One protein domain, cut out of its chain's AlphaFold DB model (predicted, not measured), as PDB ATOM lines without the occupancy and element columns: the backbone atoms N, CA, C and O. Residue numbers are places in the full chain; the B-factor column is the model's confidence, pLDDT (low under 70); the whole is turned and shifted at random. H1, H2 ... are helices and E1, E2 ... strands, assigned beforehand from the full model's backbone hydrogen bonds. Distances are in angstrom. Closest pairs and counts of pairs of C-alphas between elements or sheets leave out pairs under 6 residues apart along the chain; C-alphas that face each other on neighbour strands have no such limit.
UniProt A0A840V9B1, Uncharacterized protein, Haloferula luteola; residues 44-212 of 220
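AT A GLANCE: This is residues 44 to 212 of the 220 residues of an uncharacterized protein of Haloferula luteola (UniProt A0A840V9B1). The domain has two lobes end to end: a strongly twisted sheet of five strands at one end, and at the other a group of helices built on the antiparallel pair H3 and H4, with H5, H2 and H1 at the end far from the sheet. H3 leads from the helical lobe to the sheet, and the short H7 sits beside the sheet near the end of H3. The printed part has 169 residues, with seven named helices and five named strands in the order H1 H2 H3 E1 E2 H4 H5 H6 E3 E4 E5 H7; the class is mixed, helices and strands. The sheet's order is E1 E2 E3 E4 E5, all antiparallel. The whole is only just loose, close to compact, with a radius of gyration of the C-alphas of 19.0 A, and elongated, spanning 57 by 33 by 25 A.

IN THESE COORDINATES: The strands are E1, residues 103 to 108, E2, 111 to 116, E3, 165 to 171, 19.4 A long, E4, 177 to 183, 19.8 A long, and E5, 194 to 197. H3, residues 78 to 101, is 34.6 A long, from C-alpha 78 at (12.677, -46.446, -10.966) to C-alpha 101 at (-16.269, -29.097, -18.648). H4, residues 122 to 136, is 20.9 A long. The others are H1, 44 to 53, beginning at C-alpha 44 (20.833, -23.902, -7.255), H2, 69 to 73, H5, 138 to 147, H6, 150 to 156, and H7, 202 to 208.

HOW THE PARTS SIT: E1 and E2 form a hairpin, with N 106 and O 113 at 2.8 A. E2 and E3 are antiparallel, with N 112 and O 167 at 2.9 A. E3, E4 and E5 form a meander, each strand the antiparallel neighbour of the one before, with N 166 and O 182 at 2.8 A and N 179 and O 197 at 2.8 A. H3 only grazes the sheet, with residues 97 to 101, as does H7, with residues 204 to 208. H3 and H4 touch at a shallow tilt of 6 degrees, opposite ways; their closest C-alphas, of Glu 80 and Thr 135, are 6.1 A apart. H4, with residues 129 to 135 alone, touches H5, closest at the C-alphas of Glu 133 and Ala 141, 5.1 A. H5 touches H1, closest at the C-alphas of Val 47 and Cys 147, 5.2 A. H1 touches H2, with the C-alphas of Ile 46 and Val 70 at 7.2 A. H6 is close to H4 but not clearly touching, with the C-alphas of Arg 125 and Phe 154 at 6.1 A. Every O i to N i+4 pair is within hydrogen-bond range in H1 to H5, against 2 of 3 in H6 and 1 of 3 in H7, where 3 of 4 O i to N i+3 pairs are.

THE WHOLE: The C-alphas farthest apart, of Gly 137 and Ser 173, are 60.7 A apart. The printed part has no cut. The link from H1 to H2, 15 residues, is long. Mean pLDDT of the printed part is 80.1; residues 44 to 61, 151 to 163 and 203 are under 70.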
ATOM      1  N   ALA A  44      21.163 -25.117  -6.510       50.97
ATOM      2  CA  ALA A  44      20.833 -23.902  -7.255       50.97
ATOM      3  C   ALA A  44      21.255 -23.967  -8.738       50.97
ATOM      4  O   ALA A  44      20.572 -23.424  -9.616       50.97
ATOM      5  N   VAL A  45      22.355 -24.661  -9.037       53.81
ATOM      6  CA  VAL A  45      22.851 -24.900 -10.400       53.81
ATOM      7  C   VAL A  45      21.993 -25.946 -11.110       53.81
ATOM      8  O   VAL A  45      21.662 -25.754 -12.279       53.81
ATOM      9  N   ILE A  46      21.545 -26.993 -10.407       57.69
ATOM     10  CA  ILE A  46      20.597 -27.989 -10.943       57.69
ATOM     11  C   ILE A  46      19.257 -27.322 -11.271       57.69
ATOM     12  O   ILE A  46      18.746 -27.490 -12.379       57.69
ATOM     13  N   VAL A  47      18.721 -26.502 -10.362       57.97
ATOM     14  CA  VAL A  47      17.485 -25.730 -10.581       57.97
ATOM     15  C   VAL A  47      17.635 -24.772 -11.768       57.97
ATOM     16  O   VAL A  47      16.731 -24.662 -12.593       57.97
ATOM     17  N   SER A  48      18.784 -24.104 -11.905       51.72
ATOM     18  CA  SER A  48      19.033 -23.187 -13.026       51.72
ATOM     19  C   SER A  48      19.171 -23.915 -14.368       51.72
ATOM     20  O   SER A  48      18.579 -23.485 -15.357       51.72
ATOM     21  N   LEU A  49      19.896 -25.037 -14.420       52.47
ATOM     22  CA  LEU A  49      20.065 -25.838 -15.641       52.47
ATOM     23  C   LEU A  49      18.749 -26.481 -16.096       52.47
ATOM     24  O   LEU A  49      18.437 -26.471 -17.288       52.47
ATOM     25  N   THR A  50      17.946 -26.985 -15.160       54.31
ATOM     26  CA  THR A  50      16.643 -27.612 -15.443       54.31
ATOM     27  C   THR A  50      15.588 -26.591 -15.864       54.31
ATOM     28  O   THR A  50      14.827 -26.855 -16.798       54.31
ATOM     29  N   ARG A  51      15.598 -25.382 -15.280       54.81
ATOM     30  CA  ARG A  51      14.724 -24.269 -15.696       54.81
ATOM     31  C   ARG A  51      14.942 -23.815 -17.139       54.81
ATOM     32  O   ARG A  51      13.981 -23.370 -17.764       54.81
ATOM     33  N   ILE A  52      16.171 -23.903 -17.648       52.12
ATOM     34  CA  ILE A  52      16.542 -23.408 -18.985       52.12
ATOM     35  C   ILE A  52      16.324 -24.471 -20.070       52.12
ATOM     36  O   ILE A  52      15.991 -24.128 -21.202       52.12
ATOM     37  N   THR A  53      16.518 -25.750 -19.746       51.12
ATOM     38  CA  THR A  53      16.601 -26.820 -20.757       51.12
ATOM     39  C   THR A  53      15.338 -27.655 -20.897       51.12
ATOM     40  O   THR A  53      15.139 -28.268 -21.945       51.12
ATOM     41  N   GLN A  54      14.468 -27.680 -19.885       56.84
ATOM     42  CA  GLN A  54      13.257 -28.490 -19.935       56.84
ATOM     43  C   GLN A  54      12.013 -27.630 -20.218       56.84
ATOM     44  O   GLN A  54      11.853 -26.559 -19.622       56.84
ATOM     45  N   PRO A  55      11.086 -28.094 -21.082       57.72
ATOM     46  CA  PRO A  55       9.801 -27.432 -21.265       57.72
ATOM     47  C   PRO A  55       9.040 -27.345 -19.935       57.72
ATOM     48  O   PRO A  55       9.246 -28.154 -19.020       57.72
ATOM     49  N   VAL A  56       8.156 -26.354 -19.824       66.12
ATOM     50  CA  VAL A  56       7.255 -26.216 -18.669       66.12
ATOM     51  C   VAL A  56       6.453 -27.505 -18.471       66.12
ATOM     52  O   VAL A  56       6.098 -28.168 -19.447       66.12
ATOM     53  N   LEU A  57       6.201 -27.881 -17.212       68.31
ATOM     54  CA  LEU A  57       5.659 -29.198 -16.843       68.31
ATOM     55  C   LEU A  57       4.375 -29.546 -17.617       68.31
ATOM     56  O   LEU A  57       4.218 -30.669 -18.084       68.31
ATOM     57  N   GLU A  58       3.511 -28.554 -17.843       64.94
ATOM     58  CA  GLU A  58       2.264 -28.673 -18.612       64.94
ATOM     59  C   GLU A  58       2.452 -29.234 -20.036       64.94
ATOM     60  O   GLU A  58       1.667 -30.068 -20.500       64.94
ATOM     61  N   GLN A  59       3.536 -28.841 -20.708       65.25
ATOM     62  CA  GLN A  59       3.858 -29.241 -22.080       65.25
ATOM     63  C   GLN A  59       4.545 -30.607 -22.139       65.25
ATOM     64  O   GLN A  59       4.701 -31.184 -23.219       65.25
ATOM     65  N   ARG A  60       4.962 -31.152 -20.992       69.69
ATOM     66  CA  ARG A  60       5.646 -32.439 -20.954       69.69
ATOM     67  C   ARG A  60       4.655 -33.576 -21.160       69.69
ATOM     68  O   ARG A  60       3.615 -33.656 -20.500       69.69
ATOM     69  N   ARG A  61       4.997 -34.482 -22.076       66.50
ATOM     70  CA  ARG A  61       4.282 -35.754 -22.258       66.50
ATOM     71  C   ARG A  61       4.637 -36.771 -21.175       66.50
ATOM     72  O   ARG A  61       3.773 -37.532 -20.768       66.50
ATOM     73  N   VAL A  62       5.880 -36.743 -20.705       75.88
ATOM     74  CA  VAL A  62       6.420 -37.605 -19.647       75.88
ATOM     75  C   VAL A  62       7.026 -36.741 -18.550       75.88
ATOM     76  O   VAL A  62       7.530 -35.654 -18.835       75.88
ATOM     77  N   LEU A  63       6.937 -37.185 -17.296       80.31
ATOM     78  CA  LEU A  63       7.435 -36.404 -16.161       80.31
ATOM     79  C   LEU A  63       8.966 -36.404 -16.121       80.31
ATOM     80  O   LEU A  63       9.568 -35.354 -15.896       80.31
ATOM     81  N   PHE A  64       9.560 -37.564 -16.407       82.38
ATOM     82  CA  PHE A  64      10.998 -37.769 -16.499       82.38
ATOM     83  C   PHE A  64      11.371 -38.102 -17.941       82.38
ATOM     84  O   PHE A  64      10.684 -38.861 -18.619       82.38
ATOM     85  N   SER A  65      12.456 -37.507 -18.426       76.81
ATOM     86  CA  SER A  65      13.095 -37.958 -19.669       76.81
ATOM     87  C   SER A  65      14.165 -39.006 -19.352       76.81
ATOM     88  O   SER A  65      14.610 -39.112 -18.208       76.81
ATOM     89  N   ASP A  66      14.611 -39.769 -20.349       74.19
ATOM     90  CA  ASP A  66      15.756 -40.666 -20.166       74.19
ATOM     91  C   ASP A  66      16.983 -39.862 -19.702       74.19
ATOM     92  O   ASP A  66      17.347 -38.862 -20.324       74.19
ATOM     93  N   GLY A  67      17.598 -40.280 -18.591       72.56
ATOM     94  CA  GLY A  67      18.703 -39.543 -17.961       72.56
ATOM     95  C   GLY A  67      18.276 -38.230 -17.297       72.56
ATOM     96  O   GLY A  67      19.022 -37.253 -17.344       72.56
ATOM     97  N   ASP A  68      17.063 -38.166 -16.728       79.69
ATOM     98  CA  ASP A  68      16.575 -36.950 -16.072       79.69
ATOM     99  C   ASP A  68      17.515 -36.510 -14.923       79.69
ATOM    100  O   ASP A  68      17.628 -37.213 -13.911       79.69
ATOM    101  N   PRO A  69      18.159 -35.331 -15.034       78.69
ATOM    102  CA  PRO A  69      19.175 -34.894 -14.083       78.69
ATOM    103  C   PRO A  69      18.598 -34.587 -12.696       78.69
ATOM    104  O   PRO A  69      19.318 -34.686 -11.703       78.69
ATOM    105  N   VAL A  70      17.309 -34.240 -12.595       82.31
ATOM    106  CA  VAL A  70      16.634 -34.042 -11.302       82.31
ATOM    107  C   VAL A  70      16.457 -35.386 -10.617       82.31
ATOM    108  O   VAL A  70      16.739 -35.519  -9.426       82.31
ATOM    109  N   ALA A  71      16.013 -36.391 -11.366       86.12
ATOM    110  CA  ALA A  71      15.801 -37.718 -10.816       86.12
ATOM    111  C   ALA A  71      17.124 -38.374 -10.388       86.12
ATOM    112  O   ALA A  71      17.175 -39.006  -9.332       86.12
ATOM    113  N   GLU A  72      18.202 -38.172 -11.151       85.81
ATOM    114  CA  GLU A  72      19.552 -38.610 -10.773       85.81
ATOM    115  C   GLU A  72      20.066 -37.888  -9.522       85.81
ATOM    116  O   GLU A  72      20.511 -38.539  -8.576       85.81
ATOM    117  N   ALA A  73      19.952 -36.558  -9.470       83.38
ATOM    118  CA  ALA A  73      20.418 -35.761  -8.335       83.38
ATOM    119  C   ALA A  73      19.674 -36.075  -7.030       83.38
ATOM    120  O   ALA A  73      20.263 -36.041  -5.951       83.38
ATOM    121  N   LEU A  74      18.386 -36.407  -7.124       86.38
ATOM    122  CA  LEU A  74      17.558 -36.797  -5.982       86.38
ATOM    123  C   LEU A  74      17.643 -38.293  -5.659       86.38
ATOM    124  O   LEU A  74      16.903 -38.767  -4.788       86.38
ATOM    125  N   GLY A  75      18.506 -39.042  -6.353       87.62
ATOM    126  CA  GLY A  75      18.683 -40.479  -6.157       87.62
ATOM    127  C   GLY A  75      17.375 -41.254  -6.301       87.62
ATOM    128  O   GLY A  75      17.105 -42.152  -5.508       87.62
ATOM    129  N   MET A  76      16.508 -40.850  -7.235       91.31
ATOM    130  CA  MET A  76      15.210 -41.487  -7.432       91.31
ATOM    131  C   MET A  76      15.362 -42.886  -8.013       91.31
ATOM    132  O   MET A  76      15.975 -43.089  -9.062       91.31
ATOM    133  N   THR A  77      14.723 -43.844  -7.357       93.06
ATOM    134  CA  THR A  77      14.559 -45.203  -7.866       93.06
ATOM    135  C   THR A  77      13.554 -45.234  -9.018       93.06
ATOM    136  O   THR A  77      12.633 -44.419  -9.088       93.06
ATOM    137  N   GLU A  78      13.655 -46.239  -9.888       91.19
ATOM    138  CA  GLU A  78      12.677 -46.446 -10.966       91.19
ATOM    139  C   GLU A  78      11.246 -46.644 -10.437       91.19
ATOM    140  O   GLU A  78      10.275 -46.195 -11.045       91.19
ATOM    141  N   SER A  79      11.090 -47.247  -9.253       93.75
ATOM    142  CA  SER A  79       9.783 -47.391  -8.602       93.75
ATOM    143  C   SER A  79       9.173 -46.062  -8.155       93.75
ATOM    144  O   SER A  79       7.952 -45.901  -8.235       93.75
ATOM    145  N   GLU A  80       9.992 -45.117  -7.687       94.44
ATOM    146  CA  GLU A  80       9.543 -43.770  -7.315       94.44
ATOM    147  C   GLU A  80       9.159 -42.979  -8.568       94.44
ATOM    148  O   GLU A  80       8.056 -42.432  -8.625       94.44
ATOM    149  N   LYS A  81      10.001 -43.014  -9.613       92.75
ATOM    150  CA  LYS A  81       9.709 -42.382 -10.912       92.75
ATOM    151  C   LYS A  81       8.371 -42.864 -11.474       92.75
ATOM    152  O   LYS A  81       7.485 -42.056 -11.744       92.75
ATOM    153  N   ALA A  82       8.159 -44.179 -11.531       92.69
ATOM    154  CA  ALA A  82       6.918 -44.767 -12.037       92.69
ATOM    155  C   ALA A  82       5.676 -44.433 -11.182       92.69
ATOM    156  O   ALA A  82       4.542 -44.455 -11.674       92.69
ATOM    157  N   ARG A  83       5.826 -44.163  -9.877       94.00
ATOM    158  CA  ARG A  83       4.715 -43.679  -9.033       94.00
ATOM    159  C   ARG A  83       4.363 -42.234  -9.371       94.00
ATOM    160  O   ARG A  83       3.188 -41.954  -9.610       94.00
ATOM    161  N   LEU A  84       5.365 -41.367  -9.452       93.31
ATOM    162  CA  LEU A  84       5.185 -39.952  -9.773       93.31
ATOM    163  C   LEU A  84       4.638 -39.755 -11.189       93.31
ATOM    164  O   LEU A  84       3.728 -38.955 -11.374       93.31
ATOM    165  N   GLU A  85       5.096 -40.533 -12.170       91.81
ATOM    166  CA  GLU A  85       4.550 -40.496 -13.533       91.81
ATOM    167  C   GLU A  85       3.073 -40.865 -13.586       91.81
ATOM    168  O   GLU A  85       2.288 -40.189 -14.248       91.81
ATOM    169  N   ARG A  86       2.661 -41.905 -12.854       92.44
ATOM    170  CA  ARG A  86       1.243 -42.283 -12.774       92.44
ATOM    171  C   ARG A  86       0.409 -41.221 -12.070       92.44
ATOM    172  O   ARG A  86      -0.730 -40.996 -12.473       92.44
ATOM    173  N   SER A  87       0.944 -40.588 -11.028       91.56
ATOM    174  CA  SER A  87       0.279 -39.456 -10.375       91.56
ATOM    175  C   SER A  87       0.132 -38.277 -11.341       91.56
ATOM    176  O   SER A  87      -0.965 -37.745 -11.513       91.56
ATOM    177  N   TRP A  88       1.195 -37.944 -12.075       88.38
ATOM    178  CA  TRP A  88       1.182 -36.880 -13.072       88.38
ATOM    179  C   TRP A  88       0.196 -37.150 -14.212       88.38
ATOM    180  O   TRP A  88      -0.574 -36.265 -14.572       88.38
ATOM    181  N   ALA A  89       0.136 -38.377 -14.731       87.62
ATOM    182  CA  ALA A  89      -0.852 -38.755 -15.740       87.62
ATOM    183  C   ALA A  89      -2.290 -38.517 -15.241       87.62
ATOM    184  O   ALA A  89      -3.076 -37.864 -15.923       87.62
ATOM    185  N   LYS A  90      -2.606 -38.928 -14.003       89.94
ATOM    186  CA  LYS A  90      -3.919 -38.664 -13.383       89.94
ATOM    187  C   LYS A  90      -4.210 -37.172 -13.234       89.94
ATOM    188  O   LYS A  90      -5.358 -36.756 -13.369       89.94
ATOM    189  N   VAL A  91      -3.197 -36.368 -12.915       86.12
ATOM    190  CA  VAL A  91      -3.323 -34.907 -12.866       86.12
ATOM    191  C   VAL A  91      -3.698 -34.363 -14.239       86.12
ATOM    192  O   VAL A  91      -4.671 -33.615 -14.323       86.12
ATOM    193  N   LYS A  92      -2.983 -34.761 -15.302       82.19
ATOM    194  CA  LYS A  92      -3.277 -34.312 -16.671       82.19
ATOM    195  C   LYS A  92      -4.691 -34.699 -17.095       82.19
ATOM    196  O   LYS A  92      -5.411 -33.844 -17.594       82.19
ATOM    197  N   ASP A  93      -5.117 -35.928 -16.811       85.56
ATOM    198  CA  ASP A  93      -6.472 -36.389 -17.126       85.56
ATOM    199  C   ASP A  93      -7.537 -35.552 -16.403       85.56
ATOM    200  O   ASP A  93      -8.521 -35.128 -17.004       85.56
ATOM    201  N   ARG A  94      -7.336 -35.257 -15.111       86.88
ATOM    202  CA  ARG A  94      -8.273 -34.423 -14.341       86.88
ATOM    203  C   ARG A  94      -8.322 -32.989 -14.852       86.88
ATOM    204  O   ARG A  94      -9.407 -32.417 -14.905       86.88
ATOM    205  N   VAL A  95      -7.174 -32.413 -15.198       82.06
ATOM    206  CA  VAL A  95      -7.098 -31.078 -15.804       82.06
ATOM    207  C   VAL A  95      -7.843 -31.071 -17.132       82.06
ATOM    208  O   VAL A  95      -8.688 -30.207 -17.327       82.06
ATOM    209  N   LEU A  96      -7.622 -32.069 -17.987       80.19
ATOM    210  CA  LEU A  96      -8.300 -32.184 -19.276       80.19
ATOM    211  C   LEU A  96      -9.823 -32.287 -19.117       80.19
ATOM    212  O   LEU A  96     -10.557 -31.575 -19.796       80.19
ATOM    213  N   VAL A  97     -10.306 -33.104 -18.173       85.19
ATOM    214  CA  VAL A  97     -11.743 -33.193 -17.857       85.19
ATOM    215  C   VAL A  97     -12.296 -31.829 -17.447       85.19
ATOM    216  O   VAL A  97     -13.327 -31.415 -17.966       85.19
ATOM    217  N   ARG A  98     -11.599 -31.092 -16.573       84.88
ATOM    218  CA  ARG A  98     -12.016 -29.734 -16.182       84.88
ATOM    219  C   ARG A  98     -12.004 -28.759 -17.350       84.88
ATOM    220  O   ARG A  98     -12.909 -27.939 -17.457       84.88
ATOM    221  N   GLN A  99     -11.011 -28.859 -18.227       79.81
ATOM    222  CA  GLN A  99     -10.927 -28.017 -19.412       79.81
ATOM    223  C   GLN A  99     -12.078 -28.282 -20.379       79.81
ATOM    224  O   GLN A  99     -12.632 -27.340 -20.934       79.81
ATOM    225  N   HIS A 100     -12.474 -29.543 -20.548       83.00
ATOM    226  CA  HIS A 100     -13.636 -29.916 -21.355       83.00
ATOM    227  C   HIS A 100     -14.954 -29.475 -20.713       83.00
ATOM    228  O   HIS A 100     -15.822 -28.974 -21.420       83.00
ATOM    229  N   GLU A 101     -15.099 -29.600 -19.390       85.25
ATOM    230  CA  GLU A 101     -16.269 -29.097 -18.648       85.25
ATOM    231  C   GLU A 101     -16.412 -27.570 -18.745       85.25
ATOM    232  O   GLU A 101     -17.526 -27.060 -18.845       85.25
ATOM    233  N   GLY A 102     -15.291 -26.845 -18.704       81.56
ATOM    234  CA  GLY A 102     -15.238 -25.386 -18.801       81.56
ATOM    235  C   GLY A 102     -15.152 -24.850 -20.230       81.56
ATOM    236  O   GLY A 102     -15.026 -23.640 -20.410       81.56
ATOM    237  N   LEU A 103     -15.173 -25.718 -21.245       86.12
ATOM    238  CA  LEU A 103     -15.019 -25.311 -22.635       86.12
ATOM    239  C   LEU A 103     -16.229 -24.486 -23.083       86.12
ATOM    240  O   LEU A 103     -17.367 -24.957 -23.106       86.12
ATOM    241  N   ARG A 104     -15.962 -23.254 -23.498       85.81
ATOM    242  CA  ARG A 104     -16.918 -22.359 -24.140       85.81
ATOM    243  C   ARG A 104     -16.535 -22.151 -25.587       85.81
ATOM    244  O   ARG A 104     -15.358 -22.074 -25.927       85.81
ATOM    245  N   SER A 105     -17.548 -21.992 -26.424       88.12
ATOM    246  CA  SER A 105     -17.377 -21.614 -27.817       88.12
ATOM    247  C   SER A 105     -18.449 -20.620 -28.232       88.12
ATOM    248  O   SER A 105     -19.612 -20.774 -27.858       88.12
ATOM    249  N   GLU A 106     -18.069 -19.640 -29.039       88.56
ATOM    250  CA  GLU A 106     -18.963 -18.628 -29.589       88.56
ATOM    251  C   GLU A 106     -18.682 -18.465 -31.083       88.56
ATOM    252  O   GLU A 106     -17.577 -18.095 -31.490       88.56
ATOM    253  N   GLN A 107     -19.689 -18.746 -31.910       86.56
ATOM    254  CA  GLN A 107     -19.613 -18.479 -33.340       86.56
ATOM    255  C   GLN A 107     -19.883 -16.991 -33.592       86.56
ATOM    256  O   GLN A 107     -20.949 -16.482 -33.250       86.56
ATOM    257  N   ARG A 108     -18.934 -16.319 -34.244       83.25
ATOM    258  CA  ARG A 108     -19.073 -14.967 -34.803       83.25
ATOM    259  C   ARG A 108     -18.954 -15.036 -36.325       83.25
ATOM    260  O   ARG A 108     -18.508 -16.051 -36.852       83.25
ATOM    261  N   GLU A 109     -19.383 -13.979 -37.014       82.44
ATOM    262  CA  GLU A 109     -19.550 -13.900 -38.480       82.44
ATOM    263  C   GLU A 109     -18.625 -14.822 -39.295       82.44
ATOM    264  O   GLU A 109     -19.108 -15.739 -39.956       82.44
ATOM    265  N   ASP A 110     -17.307 -14.613 -39.208       83.94
ATOM    266  CA  ASP A 110     -16.279 -15.336 -39.968       83.94
ATOM    267  C   ASP A 110     -15.382 -16.242 -39.108       83.94
ATOM    268  O   ASP A 110     -14.427 -16.834 -39.616       83.94
ATOM    269  N   ARG A 111     -15.639 -16.334 -37.799       85.62
ATOM    270  CA  ARG A 111     -14.705 -16.935 -36.840       85.62
ATOM    271  C   ARG A 111     -15.407 -17.662 -35.705       85.62
ATOM    272  O   ARG A 111     -16.435 -17.221 -35.201       85.62
ATOM    273  N   LEU A 112     -14.790 -18.735 -35.239       87.69
ATOM    274  CA  LEU A 112     -15.185 -19.431 -34.024       87.69
ATOM    275  C   LEU A 112     -14.216 -19.052 -32.909       87.69
ATOM    276  O   LEU A 112     -13.023 -19.347 -33.001       87.69
ATOM    277  N   TRP A 113     -14.719 -18.388 -31.874       89.81
ATOM    278  CA  TRP A 113     -13.984 -18.223 -30.626       89.81
ATOM    279  C   TRP A 113     -14.224 -19.440 -29.738       89.81
ATOM    280  O   TRP A 113     -15.342 -19.952 -29.672       89.81
ATOM    281  N   PHE A 114     -13.192 -19.899 -29.047       87.12
ATOM    282  CA  PHE A 114     -13.310 -20.896 -27.996       87.12
ATOM    283  C   PHE A 114     -12.272 -20.657 -26.913       87.12
ATOM    284  O   PHE A 114     -11.182 -20.143 -27.160       87.12
ATOM    285  N   GLY A 115     -12.609 -21.057 -25.699       85.50
ATOM    286  CA  GLY A 115     -11.754 -20.903 -24.538       85.50
ATOM    287  C   GLY A 115     -12.253 -21.754 -23.392       85.50
ATOM    288  O   GLY A 115     -13.366 -22.268 -23.423       85.50
ATOM    289  N   VAL A 116     -11.418 -21.906 -22.378       82.31
ATOM    290  CA  VAL A 116     -11.757 -22.664 -21.178       82.31
ATOM    291  C   VAL A 116     -11.975 -21.692 -20.030       82.31
ATOM    292  O   VAL A 116     -11.083 -20.899 -19.723       82.31
ATOM    293  N   ASP A 117     -13.136 -21.761 -19.386       79.00
ATOM    294  CA  ASP A 117     -13.390 -21.011 -18.162       79.00
ATOM    295  C   ASP A 117     -12.331 -21.331 -17.092       79.00
ATOM    296  O   ASP A 117     -11.953 -22.493 -16.917       79.00
ATOM    297  N   PRO A 118     -11.879 -20.329 -16.320       75.81
ATOM    298  CA  PRO A 118     -11.063 -20.573 -15.139       75.81
ATOM    299  C   PRO A 118     -11.749 -21.586 -14.202       75.81
ATOM    300  O   PRO A 118     -12.954 -21.513 -13.959       75.81
ATOM    301  N   PHE A 119     -10.982 -22.523 -13.650       78.38
ATOM    302  CA  PHE A 119     -11.444 -23.528 -12.695       78.38
ATOM    303  C   PHE A 119     -10.485 -23.617 -11.505       78.38
ATOM    304  O   PHE A 119      -9.297 -23.382 -11.632       78.38
ATOM    305  N   ASP A 120     -10.952 -24.005 -10.324       76.50
ATOM    306  CA  ASP A 120     -10.034 -24.139  -9.187       76.50
ATOM    307  C   ASP A 120      -9.132 -25.386  -9.328       76.50
ATOM    308  O   ASP A 120      -9.575 -26.532  -9.172       76.50
ATOM    309  N   GLY A 121      -7.854 -25.157  -9.640       78.75
ATOM    310  CA  GLY A 121      -6.821 -26.183  -9.763       78.75
ATOM    311  C   GLY A 121      -6.193 -26.617  -8.432       78.75
ATOM    312  O   GLY A 121      -5.474 -27.623  -8.403       78.75
ATOM    313  N   ASP A 122      -6.467 -25.936  -7.313       82.06
ATOM    314  CA  ASP A 122      -5.732 -26.125  -6.054       82.06
ATOM    315  C   ASP A 122      -5.908 -27.522  -5.461       82.06
ATOM    316  O   ASP A 122      -4.986 -28.074  -4.855       82.06
ATOM    317  N   ALA A 123      -7.084 -28.127  -5.624       83.88
ATOM    318  CA  ALA A 123      -7.318 -29.498  -5.178       83.88
ATOM    319  C   ALA A 123      -6.507 -30.520  -5.994       83.88
ATOM    320  O   ALA A 123      -6.049 -31.524  -5.448       83.88
ATOM    321  N   ILE A 124      -6.315 -30.276  -7.295       86.00
ATOM    322  CA  ILE A 124      -5.502 -31.135  -8.167       86.00
ATOM    323  C   ILE A 124      -4.020 -30.955  -7.815       86.00
ATOM    324  O   ILE A 124      -3.319 -31.949  -7.622       86.00
ATOM    325  N   ARG A 125      -3.576 -29.701  -7.635       85.38
ATOM    326  CA  ARG A 125      -2.214 -29.361  -7.196       85.38
ATOM    327  C   ARG A 125      -1.865 -30.033  -5.873       85.38
ATOM    328  O   ARG A 125      -0.863 -30.736  -5.792       85.38
ATOM    329  N   ARG A 126      -2.699 -29.848  -4.844       88.00
ATOM    330  CA  ARG A 126      -2.460 -30.418  -3.507       88.00
ATOM    331  C   ARG A 126      -2.339 -31.936  -3.539       88.00
ATOM    332  O   ARG A 126      -1.479 -32.470  -2.852       88.00
ATOM    333  N   GLN A 127      -3.142 -32.614  -4.358       90.12
ATOM    334  CA  GLN A 127      -3.030 -34.065  -4.496       90.12
ATOM    335  C   GLN A 127      -1.675 -34.478  -5.077       90.12
ATOM    336  O   GLN A 127      -1.052 -35.393  -4.552       90.12
ATOM    337  N   PHE A 128      -1.196 -33.801  -6.123       91.31
ATOM    338  CA  PHE A 128       0.117 -34.108  -6.696       91.31
ATOM    339  C   PHE A 128       1.255 -33.856  -5.702       91.31
ATOM    340  O   PHE A 128       2.211 -34.621  -5.641       91.31
ATOM    341  N   TYR A 129       1.135 -32.791  -4.906       92.00
ATOM    342  CA  TYR A 129       2.124 -32.448  -3.886       92.00
ATOM    343  C   TYR A 129       2.158 -33.518  -2.793       92.00
ATOM    344  O   TYR A 129       3.236 -33.985  -2.439       92.00
ATOM    345  N   GLN A 130       0.986 -33.970  -2.338       94.94
ATOM    346  CA  GLN A 130       0.883 -35.071  -1.385       94.94
ATOM    347  C   GLN A 130       1.474 -36.367  -1.953       94.94
ATOM    348  O   GLN A 130       2.280 -37.008  -1.290       94.94
ATOM    349  N   ASP A 131       1.145 -36.724  -3.198       95.06
ATOM    350  CA  ASP A 131       1.683 -37.924  -3.845       95.06
ATOM    351  C   ASP A 131       3.220 -37.866  -3.965       95.06
ATOM    352  O   ASP A 131       3.897 -38.897  -3.865       95.06
ATOM    353  N   ALA A 132       3.783 -36.668  -4.172       94.62
ATOM    354  CA  ALA A 132       5.224 -36.451  -4.202       94.62
ATOM    355  C   ALA A 132       5.867 -36.623  -2.821       94.62
ATOM    356  O   ALA A 132       6.879 -37.320  -2.711       94.62
ATOM    357  N   GLU A 133       5.272 -36.046  -1.777       96.06
ATOM    358  CA  GLU A 133       5.720 -36.219  -0.390       96.06
ATOM    359  C   GLU A 133       5.641 -37.681   0.061       96.06
ATOM    360  O   GLU A 133       6.621 -38.203   0.591       96.06
ATOM    361  N   ASP A 134       4.540 -38.372  -0.233       96.88
ATOM    362  CA  ASP A 134       4.341 -39.786   0.106       96.88
ATOM    363  C   ASP A 134       5.335 -40.707  -0.623       96.88
ATOM    364  O   ASP A 134       5.672 -41.787  -0.132       96.88
ATOM    365  N   THR A 135       5.797 -40.306  -1.814       96.25
ATOM    366  CA  THR A 135       6.722 -41.108  -2.628       96.25
ATOM    367  C   THR A 135       8.184 -40.854  -2.277       96.25
ATOM    368  O   THR A 135       8.965 -41.802  -2.248       96.25
ATOM    369  N   LEU A 136       8.573 -39.600  -2.045       93.69
ATOM    370  CA  LEU A 136       9.980 -39.198  -1.930       93.69
ATOM    371  C   LEU A 136      10.402 -38.827  -0.502       93.69
ATOM    372  O   LEU A 136      11.603 -38.777  -0.224       93.69
ATOM    373  N   GLY A 137       9.440 -38.557   0.382       93.50
ATOM    374  CA  GLY A 137       9.650 -37.858   1.648       93.50
ATOM    375  C   GLY A 137       9.716 -36.338   1.465       93.50
ATOM    376  O   GLY A 137      10.023 -35.840   0.381       93.50
ATOM    377  N   SER A 138       9.449 -35.586   2.538       91.50
ATOM    378  CA  SER A 138       9.233 -34.129   2.484       91.50
ATOM    379  C   SER A 138      10.383 -33.343   1.839       91.50
ATOM    380  O   SER A 138      10.141 -32.492   0.987       91.50
ATOM    381  N   GLU A 139      11.641 -33.637   2.188       89.19
ATOM    382  CA  GLU A 139      12.799 -32.887   1.669       89.19
ATOM    383  C   GLU A 139      13.023 -33.118   0.166       89.19
ATOM    384  O   GLU A 139      13.152 -32.165  -0.609       89.19
ATOM    385  N   ARG A 140      13.018 -34.385  -0.273       91.75
ATOM    386  CA  ARG A 140      13.197 -34.747  -1.691       91.75
ATOM    387  C   ARG A 140      12.003 -34.306  -2.533       91.75
ATOM    388  O   ARG A 140      12.201 -33.879  -3.669       91.75
ATOM    389  N   ALA A 141      10.789 -34.358  -1.986       91.44
ATOM    390  CA  ALA A 141       9.589 -33.859  -2.647       91.44
ATOM    391  C   ALA A 141       9.647 -32.344  -2.869       91.44
ATOM    392  O   ALA A 141       9.410 -31.888  -3.986       91.44
ATOM    393  N   ALA A 142      10.038 -31.564  -1.856       87.62
ATOM    394  CA  ALA A 142      10.182 -30.114  -1.990       87.62
ATOM    395  C   ALA A 142      11.207 -29.735  -3.073       87.62
ATOM    396  O   ALA A 142      10.940 -28.874  -3.921       87.62
ATOM    397  N   ALA A 143      12.357 -30.416  -3.097       86.12
ATOM    398  CA  ALA A 143      13.370 -30.225  -4.132       86.12
ATOM    399  C   ALA A 143      12.842 -30.614  -5.524       86.12
ATOM    400  O   ALA A 143      12.987 -29.845  -6.477       86.12
ATOM    401  N   PHE A 144      12.173 -31.765  -5.637       88.81
ATOM    402  CA  PHE A 144      11.570 -32.237  -6.884       88.81
ATOM    403  C   PHE A 144      10.528 -31.257  -7.438       88.81
ATOM    404  O   PHE A 144      10.595 -30.885  -8.611       88.81
ATOM    405  N   LEU A 145       9.581 -30.808  -6.612       87.44
ATOM    406  CA  LEU A 145       8.506 -29.896  -7.018       87.44
ATOM    407  C   LEU A 145       9.057 -28.535  -7.470       87.44
ATOM    408  O   LEU A 145       8.590 -27.976  -8.461       87.44
ATOM    409  N   THR A 146      10.106 -28.050  -6.799       83.88
ATOM    410  CA  THR A 146      10.814 -26.819  -7.178       83.88
ATOM    411  C   THR A 146      11.530 -26.971  -8.524       83.88
ATOM    412  O   THR A 146      11.398 -26.119  -9.403       83.88
ATOM    413  N   CYS A 147      12.271 -28.068  -8.720       81.75
ATOM    414  CA  CYS A 147      13.027 -28.308  -9.956       81.75
ATOM    415  C   CYS A 147      12.112 -28.588 -11.158       81.75
ATOM    416  O   CYS A 147      12.389 -28.150 -12.272       81.75
ATOM    417  N   SER A 148      10.999 -29.290 -10.935       77.31
ATOM    418  CA  SER A 148      10.007 -29.598 -11.973       77.31
ATOM    419  C   SER A 148       9.123 -28.405 -12.350       77.31
ATOM    420  O   SER A 148       8.400 -28.491 -13.342       77.31
ATOM    421  N   ARG A 149       9.207 -27.285 -11.611       75.75
ATOM    422  CA  ARG A 149       8.377 -26.079 -11.801       75.75
ATOM    423  C   ARG A 149       6.885 -26.404 -11.719       75.75
ATOM    424  O   ARG A 149       6.081 -25.936 -12.530       75.75
ATOM    425  N   ALA A 150       6.525 -27.269 -10.772       74.19
ATOM    426  CA  ALA A 150       5.143 -27.680 -10.569       74.19
ATOM    427  C   ALA A 150       4.250 -26.469 -10.251       74.19
ATOM    428  O   ALA A 150       3.152 -26.347 -10.789       74.19
ATOM    429  N   ASP A 151       4.757 -25.533  -9.453       68.56
ATOM    430  CA  ASP A 151       4.109 -24.268  -9.108       68.56
ATOM    431  C   ASP A 151       3.717 -23.435 -10.334       68.56
ATOM    432  O   ASP A 151       2.616 -22.895 -10.374       68.56
ATOM    433  N   GLU A 152       4.559 -23.377 -11.365       69.50
ATOM    434  CA  GLU A 152       4.248 -22.642 -12.593       69.50
ATOM    435  C   GLU A 152       3.194 -23.340 -13.458       69.50
ATOM    436  O   GLU A 152       2.370 -22.671 -14.084       69.50
ATOM    437  N   ALA A 153       3.209 -24.674 -13.494       67.06
ATOM    438  CA  ALA A 153       2.221 -25.446 -14.239       67.06
ATOM    439  C   ALA A 153       0.842 -25.364 -13.583       67.06
ATOM    440  O   ALA A 153      -0.146 -25.078 -14.250       67.06
ATOM    441  N   PHE A 154       0.774 -25.518 -12.262       62.84
ATOM    442  CA  PHE A 154      -0.484 -25.408 -11.530       62.84
ATOM    443  C   PHE A 154      -0.940 -23.961 -11.317       62.84
ATOM    444  O   PHE A 154      -2.137 -23.724 -11.222       62.84
ATOM    445  N   GLY A 155      -0.025 -22.991 -11.239       51.97
ATOM    446  CA  GLY A 155      -0.347 -21.579 -11.002       51.97
ATOM    447  C   GLY A 155      -1.035 -20.891 -12.182       51.97
ATOM    448  O   GLY A 155      -1.738 -19.905 -11.982       51.97
ATOM    449  N   LYS A 156      -0.872 -21.424 -13.400       59.25
ATOM    450  CA  LYS A 156      -1.588 -20.967 -14.604       59.25
ATOM    451  C   LYS A 156      -2.841 -21.782 -14.895       59.25
ATOM    452  O   LYS A 156      -3.786 -21.270 -15.488       59.25
ATOM    453  N   TRP A 157      -2.864 -23.047 -14.485       58.56
ATOM    454  CA  TRP A 157      -4.024 -23.906 -14.663       58.56
ATOM    455  C   TRP A 157      -5.171 -23.447 -13.773       58.56
ATOM    456  O   TRP A 157      -5.112 -23.542 -12.551       58.56
ATOM    457  N   GLY A 158      -6.229 -22.957 -14.417       52.25
ATOM    458  CA  GLY A 158      -7.496 -22.701 -13.760       52.25
ATOM    459  C   GLY A 158      -7.681 -21.299 -13.161       52.25
ATOM    460  O   GLY A 158      -8.804 -20.918 -12.847       52.25
ATOM    461  N   HIS A 159      -6.636 -20.475 -13.085       50.66
ATOM    462  CA  HIS A 159      -6.769 -19.058 -12.702       50.66
ATOM    463  C   HIS A 159      -6.732 -18.097 -13.894       50.66
ATOM    464  O   HIS A 159      -7.256 -16.987 -13.806       50.66
ATOM    465  N   GLU A 160      -6.173 -18.535 -15.020       55.78
ATOM    466  CA  GLU A 160      -6.249 -17.847 -16.304       55.78
ATOM    467  C   GLU A 160      -7.040 -18.716 -17.285       55.78
ATOM    468  O   GLU A 160      -7.042 -19.944 -17.175       55.78
ATOM    469  N   VAL A 161      -7.713 -18.082 -18.252       52.44
ATOM    470  CA  VAL A 161      -8.344 -18.786 -19.375       52.44
ATOM    471  C   VAL A 161      -7.247 -19.592 -20.063       52.44
ATOM    472  O   VAL A 161      -6.350 -19.023 -20.694       52.44
ATOM    473  N   SER A 162      -7.258 -20.915 -19.887       56.28
ATOM    474  CA  SER A 162      -6.190 -21.766 -20.403       56.28
ATOM    475  C   SER A 162      -6.346 -21.864 -21.917       56.28
ATOM    476  O   SER A 162      -7.052 -22.734 -22.416       56.28
ATOM    477  N   GLY A 163      -5.736 -20.919 -22.633       64.31
ATOM    478  CA  GLY A 163      -5.753 -20.851 -24.088       64.31
ATOM    479  C   GLY A 163      -7.144 -20.577 -24.654       64.31
ATOM    480  O   GLY A 163      -7.811 -21.493 -25.124       64.31
ATOM    481  N   ALA A 164      -7.567 -19.311 -24.656       78.88
ATOM    482  CA  ALA A 164      -8.639 -18.896 -25.550       78.88
ATOM    483  C   ALA A 164      -8.078 -18.451 -26.896       78.88
ATOM    484  O   ALA A 164      -7.065 -17.742 -26.992       78.88
ATOM    485  N   TYR A 165      -8.748 -18.908 -27.941       86.56
ATOM    486  CA  TYR A 165      -8.357 -18.704 -29.316       86.56
ATOM    487  C   TYR A 165      -9.582 -18.368 -30.156       86.56
ATOM    488  O   TYR A 165     -10.682 -18.854 -29.909       86.56
ATOM    489  N   SER A 166      -9.377 -17.581 -31.201       88.69
ATOM    490  CA  SER A 166     -10.291 -17.531 -32.333       88.69
ATOM    491  C   SER A 166      -9.665 -18.222 -33.535       88.69
ATOM    492  O   SER A 166      -8.473 -18.073 -33.809       88.69
ATOM    493  N   ILE A 167     -10.469 -19.018 -34.237       88.62
ATOM    494  CA  ILE A 167     -10.104 -19.671 -35.492       88.62
ATOM    495  C   ILE A 167     -11.002 -19.134 -36.598       88.62
ATOM    496  O   ILE A 167     -12.226 -19.113 -36.456       88.62
ATOM    497  N   ARG A 168     -10.392 -18.757 -37.722       88.62
ATOM    498  CA  ARG A 168     -11.091 -18.483 -38.981       88.62
ATOM    499  C   ARG A 168     -10.400 -19.149 -40.160       88.62
ATOM    500  O   ARG A 168      -9.185 -19.363 -40.130       88.62
ATOM    501  N   TYR A 169     -11.173 -19.428 -41.202       86.88
ATOM    502  CA  TYR A 169     -10.655 -19.915 -42.476       86.88
ATOM    503  C   TYR A 169     -10.249 -18.737 -43.359       86.88
ATOM    504  O   TYR A 169     -10.987 -17.761 -43.482       86.88
ATOM    505  N   GLU A 170      -9.085 -18.834 -43.991       84.19
ATOM    506  CA  GLU A 170      -8.622 -17.885 -44.998       84.19
ATOM    507  C   GLU A 170      -8.283 -18.625 -46.285       84.19
ATOM    508  O   GLU A 170      -7.564 -19.623 -46.267       84.19
ATOM    509  N   SER A 171      -8.774 -18.112 -47.411       82.75
ATOM    510  CA  SER A 171      -8.311 -18.535 -48.729       82.75
ATOM    511  C   SER A 171      -7.008 -17.820 -49.068       82.75
ATOM    512  O   SER A 171      -6.918 -16.593 -48.968       82.75
ATOM    513  N   GLN A 172      -6.001 -18.575 -49.487       81.38
ATOM    514  CA  GLN A 172      -4.777 -18.024 -50.054       81.38
ATOM    515  C   GLN A 172      -4.945 -17.734 -51.550       81.38
ATOM    516  O   GLN A 172      -5.881 -18.195 -52.204       81.38
ATOM    517  N   SER A 173      -4.016 -16.956 -52.109       82.62
ATOM    518  CA  SER A 173      -4.013 -16.577 -53.529       82.62
ATOM    519  C   SER A 173      -3.900 -17.763 -54.492       82.62
ATOM    520  O   SER A 173      -4.242 -17.624 -55.661       82.62
ATOM    521  N   ASP A 174      -3.412 -18.910 -54.016       82.19
ATOM    522  CA  ASP A 174      -3.321 -20.165 -54.771       82.19
ATOM    523  C   ASP A 174      -4.595 -21.029 -54.677       82.19
ATOM    524  O   ASP A 174      -4.634 -22.125 -55.232       82.19
ATOM    525  N   GLY A 175      -5.639 -20.538 -53.999       76.88
ATOM    526  CA  GLY A 175      -6.902 -21.247 -53.792       76.88
ATOM    527  C   GLY A 175      -6.909 -22.195 -52.591       76.88
ATOM    528  O   GLY A 175      -7.963 -22.746 -52.278       76.88
ATOM    529  N   SER A 176      -5.786 -22.370 -51.886       80.38
ATOM    530  CA  SER A 176      -5.735 -23.209 -50.685       80.38
ATOM    531  C   SER A 176      -6.462 -22.566 -49.499       80.38
ATOM    532  O   SER A 176      -6.503 -21.342 -49.357       80.38
ATOM    533  N   LEU A 177      -7.042 -23.398 -48.628       81.31
ATOM    534  CA  LEU A 177      -7.641 -22.966 -47.365       81.31
ATOM    535  C   LEU A 177      -6.647 -23.168 -46.220       81.31
ATOM    536  O   LEU A 177      -6.090 -24.253 -46.043       81.31
ATOM    537  N   VAL A 178      -6.451 -22.128 -45.416       87.56
ATOM    538  CA  VAL A 178      -5.618 -22.156 -44.209       87.56
ATOM    539  C   VAL A 178      -6.397 -21.647 -43.004       87.56
ATOM    540  O   VAL A 178      -7.354 -20.888 -43.131       87.56
ATOM    541  N   TYR A 179      -5.967 -22.042 -41.812       86.12
ATOM    542  CA  TYR A 179      -6.472 -21.500 -40.560       86.12
ATOM    543  C   TYR A 179      -5.656 -20.270 -40.182       86.12
ATOM    544  O   TYR A 179      -4.429 -20.353 -40.079       86.12
ATOM    545  N   ARG A 180      -6.328 -19.160 -39.882       89.75
ATOM    546  CA  ARG A 180      -5.769 -18.142 -38.991       89.75
ATOM    547  C   ARG A 180      -6.259 -18.438 -37.588       89.75
ATOM    548  O   ARG A 180      -7.462 -18.459 -37.340       89.75
ATOM    549  N   ILE A 181      -5.313 -18.655 -36.687       89.06
ATOM    550  CA  ILE A 181      -5.574 -18.891 -35.276       89.06
ATOM    551  C   ILE A 181      -4.969 -17.731 -34.493       89.06
ATOM    552  O   ILE A 181      -3.788 -17.414 -34.654       89.06
ATOM    553  N   THR A 182      -5.776 -17.112 -33.646       89.06
ATOM    554  CA  THR A 182      -5.410 -15.921 -32.884       89.06
ATOM    555  C   THR A 182      -5.629 -16.191 -31.411       89.06
ATOM    556  O   THR A 182      -6.703 -16.642 -31.028       89.06
ATOM    557  N   ARG A 183      -4.638 -15.915 -30.559       86.19
ATOM    558  CA  ARG A 183      -4.858 -15.925 -29.106       86.19
ATOM    559  C   ARG A 183      -5.762 -14.749 -28.743       86.19
ATOM    560  O   ARG A 183      -5.428 -13.614 -29.081       86.19
ATOM    561  N   GLN A 184      -6.873 -15.011 -28.068       85.56
ATOM    562  CA  GLN A 184      -7.862 -13.989 -27.742       85.56
ATOM    563  C   GLN A 184      -8.572 -14.363 -26.439       85.56
ATOM    564  O   GLN A 184      -9.367 -15.297 -26.426       85.56
ATOM    565  N   ASP A 185      -8.283 -13.650 -25.350       80.31
ATOM    566  CA  ASP A 185      -8.675 -14.061 -23.991       80.31
ATOM    567  C   ASP A 185     -10.202 -14.084 -23.765       80.31
ATOM    568  O   ASP A 185     -10.696 -14.811 -22.907       80.31
ATOM    569  N   SER A 186     -10.959 -13.326 -24.561       82.88
ATOM    570  CA  SER A 186     -12.421 -13.373 -24.628       82.88
ATOM    571  C   SER A 186     -12.908 -12.996 -26.034       82.88
ATOM    572  O   SER A 186     -12.131 -12.421 -26.802       82.88
ATOM    573  N   PRO A 187     -14.177 -13.260 -26.389       81.94
ATOM    574  CA  PRO A 187     -14.722 -12.915 -27.704       81.94
ATOM    575  C   PRO A 187     -14.558 -11.430 -28.083       81.94
ATOM    576  O   PRO A 187     -14.379 -11.104 -29.259       81.94
ATOM    577  N   ASP A 188     -14.584 -10.546 -27.081       85.06
ATOM    578  CA  ASP A 188     -14.485  -9.086 -27.225       85.06
ATOM    579  C   ASP A 188     -13.102  -8.526 -26.850       85.06
ATOM    580  O   ASP A 188     -12.867  -7.321 -26.964       85.06
ATOM    581  N   ALA A 189     -12.177  -9.372 -26.389       84.50
ATOM    582  CA  ALA A 189     -10.823  -8.944 -26.056       84.50
ATOM    583  C   ALA A 189     -10.031  -8.591 -27.327       84.50
ATOM    584  O   ALA A 189     -10.267  -9.185 -28.387       84.50
ATOM    585  N   PRO A 190      -9.047  -7.677 -27.233       85.56
ATOM    586  CA  PRO A 190      -8.112  -7.426 -28.320       85.56
ATOM    587  C   PRO A 190      -7.440  -8.713 -28.803       85.56
ATOM    588  O   PRO A 190      -7.068  -9.582 -28.011       85.56
ATOM    589  N   GLU A 191      -7.255  -8.812 -30.116       86.50
ATOM    590  CA  GLU A 191      -6.512  -9.907 -30.723       86.50
ATOM    591  C   GLU A 191      -5.046  -9.879 -30.276       86.50
ATOM    592  O   GLU A 191      -4.359  -8.858 -30.361       86.50
ATOM    593  N   GLY A 192      -4.562 -11.022 -29.796       83.81
ATOM    594  CA  GLY A 192      -3.169 -11.225 -29.443       83.81
ATOM    595  C   GLY A 192      -2.345 -11.750 -30.617       83.81
ATOM    596  O   GLY A 192      -2.594 -11.491 -31.796       83.81
ATOM    597  N   LYS A 193      -1.321 -12.541 -30.285       84.81
ATOM    598  CA  LYS A 193      -0.484 -13.203 -31.289       84.81
ATOM    599  C   LYS A 193      -1.352 -14.071 -32.206       84.81
ATOM    600  O   LYS A 193      -2.188 -14.829 -31.722       84.81
ATOM    601  N   SER A 194      -1.101 -13.978 -33.509       85.94
ATOM    602  CA  SER A 194      -1.783 -14.757 -34.546       85.94
ATOM    603  C   SER A 194      -0.789 -15.614 -35.324       85.94
ATOM    604  O   SER A 194       0.366 -15.220 -35.505       85.94
ATOM    605  N   TRP A 195      -1.230 -16.772 -35.800       87.50
ATOM    606  CA  TRP A 195      -0.478 -17.631 -36.714       87.50
ATOM    607  C   TRP A 195      -1.394 -18.168 -37.807       87.50
ATOM    608  O   TRP A 195      -2.574 -18.429 -37.585       87.50
ATOM    609  N   ILE A 196      -0.819 -18.323 -38.997       87.44
ATOM    610  CA  ILE A 196      -1.477 -18.931 -40.148       87.44
ATOM    611  C   ILE A 196      -0.882 -20.320 -40.331       87.44
ATOM    612  O   ILE A 196       0.339 -20.480 -40.315       87.44
ATOM    613  N   THR A 197      -1.732 -21.327 -40.466       84.94
ATOM    614  CA  THR A 197      -1.314 -22.725 -40.552       84.94
ATOM    615  C   THR A 197      -2.317 -23.533 -41.360       84.94
ATOM    616  O   THR A 197      -3.516 -23.283 -41.301       84.94
ATOM    617  N   SER A 198      -1.847 -24.535 -42.098       82.50
ATOM    618  CA  SER A 198      -2.718 -25.504 -42.777       82.50
ATOM    619  C   SER A 198      -3.297 -26.555 -41.822       82.50
ATOM    620  O   SER A 198      -4.206 -27.292 -42.193       82.50
ATOM    621  N   GLN A 199      -2.792 -26.638 -40.585       82.75
ATOM    622  CA  GLN A 199      -3.226 -27.605 -39.572       82.75
ATOM    623  C   GLN A 199      -3.370 -26.958 -38.193       82.75
ATOM    624  O   GLN A 199      -2.528 -26.153 -37.789       82.75
ATOM    625  N   ILE A 200      -4.388 -27.363 -37.433       78.88
ATOM    626  CA  ILE A 200      -4.550 -26.943 -36.035       78.88
ATOM    627  C   ILE A 200      -3.440 -27.597 -35.183       78.88
ATOM    628  O   ILE A 200      -3.315 -28.826 -35.196       78.88
ATOM    629  N   PRO A 201      -2.624 -26.819 -34.442       75.06
ATOM    630  CA  PRO A 201      -1.559 -27.356 -33.597       75.06
ATOM    631  C   PRO A 201      -2.076 -28.358 -32.551       75.06
ATOM    632  O   PRO A 201      -3.145 -28.127 -31.989       75.06
ATOM    633  N   PRO A 202      -1.317 -29.418 -32.197       71.56
ATOM    634  CA  PRO A 202      -1.791 -30.465 -31.283       71.56
ATOM    635  C   PRO A 202      -2.330 -29.962 -29.936       71.56
ATOM    636  O   PRO A 202      -3.359 -30.439 -29.485       71.56
ATOM    637  N   HIS A 203      -1.688 -28.956 -29.336       69.69
ATOM    638  CA  HIS A 203      -2.117 -28.364 -28.061       69.69
ATOM    639  C   HIS A 203      -3.422 -27.549 -28.159       69.69
ATOM    640  O   HIS A 203      -4.019 -27.226 -27.145       69.69
ATOM    641  N   ILE A 204      -3.854 -27.195 -29.375       77.06
ATOM    642  CA  ILE A 204      -5.137 -26.530 -29.648       77.06
ATOM    643  C   ILE A 204      -6.186 -27.569 -30.045       77.06
ATOM    644  O   ILE A 204      -7.359 -27.410 -29.721       77.06
ATOM    645  N   ARG A 205      -5.764 -28.676 -30.678       77.50
ATOM    646  CA  ARG A 205      -6.651 -29.790 -31.043       77.50
ATOM    647  C   ARG A 205      -7.405 -30.371 -29.860       77.50
ATOM    648  O   ARG A 205      -8.575 -30.703 -30.003       77.50
ATOM    649  N   GLU A 206      -6.774 -30.408 -28.691       74.50
ATOM    650  CA  GLU A 206      -7.407 -30.841 -27.438       74.50
ATOM    651  C   GLU A 206      -8.672 -30.032 -27.089       74.50
ATOM    652  O   GLU A 206      -9.581 -30.571 -26.455       74.50
ATOM    653  N   LEU A 207      -8.758 -28.776 -27.546       76.94
ATOM    654  CA  LEU A 207      -9.909 -27.889 -27.365       76.94
ATOM    655  C   LEU A 207     -10.839 -27.867 -28.584       76.94
ATOM    656  O   LEU A 207     -12.040 -27.667 -28.435       76.94
ATOM    657  N   THR A 208     -10.316 -28.074 -29.793       79.62
ATOM    658  CA  THR A 208     -11.103 -27.966 -31.032       79.62
ATOM    659  C   THR A 208     -11.768 -29.273 -31.459       79.62
ATOM    660  O   THR A 208     -12.840 -29.236 -32.063       79.62
ATOM    661  N   ASP A 209     -11.165 -30.426 -31.149       81.69
ATOM    662  CA  ASP A 209     -11.718 -31.744 -31.483       81.69
ATOM    663  C   ASP A 209     -13.089 -31.980 -30.796       81.69
ATOM    664  O   ASP A 209     -14.018 -32.405 -31.492       81.69
ATOM    665  N   PRO A 210     -13.299 -31.642 -29.498       77.00
ATOM    666  CA  PRO A 210     -14.623 -31.711 -28.863       77.00
ATOM    667  C   PRO A 210     -15.673 -30.794 -29.508       77.00
ATOM    668  O   PRO A 210     -16.859 -31.117 -29.502       77.00
ATOM    669  N   LEU A 211     -15.244 -29.673 -30.096       78.69
ATOM    670  CA  LEU A 211     -16.114 -28.721 -30.799       78.69
ATOM    671  C   LEU A 211     -16.460 -29.173 -32.224       78.69
ATOM    672  O   LEU A 211     -17.173 -28.475 -32.941       78.69
ATOM    673  N   GLY A 212     -15.945 -30.325 -32.664       74.12
ATOM    674  CA  GLY A 212     -16.186 -30.843 -34.006       74.12
ATOM    675  C   GLY A 212     -15.504 -30.036 -35.112       74.12
ATOM    676  O   GLY A 212     -15.854 -30.217 -36.280       74.12
TER     677      GLY A 212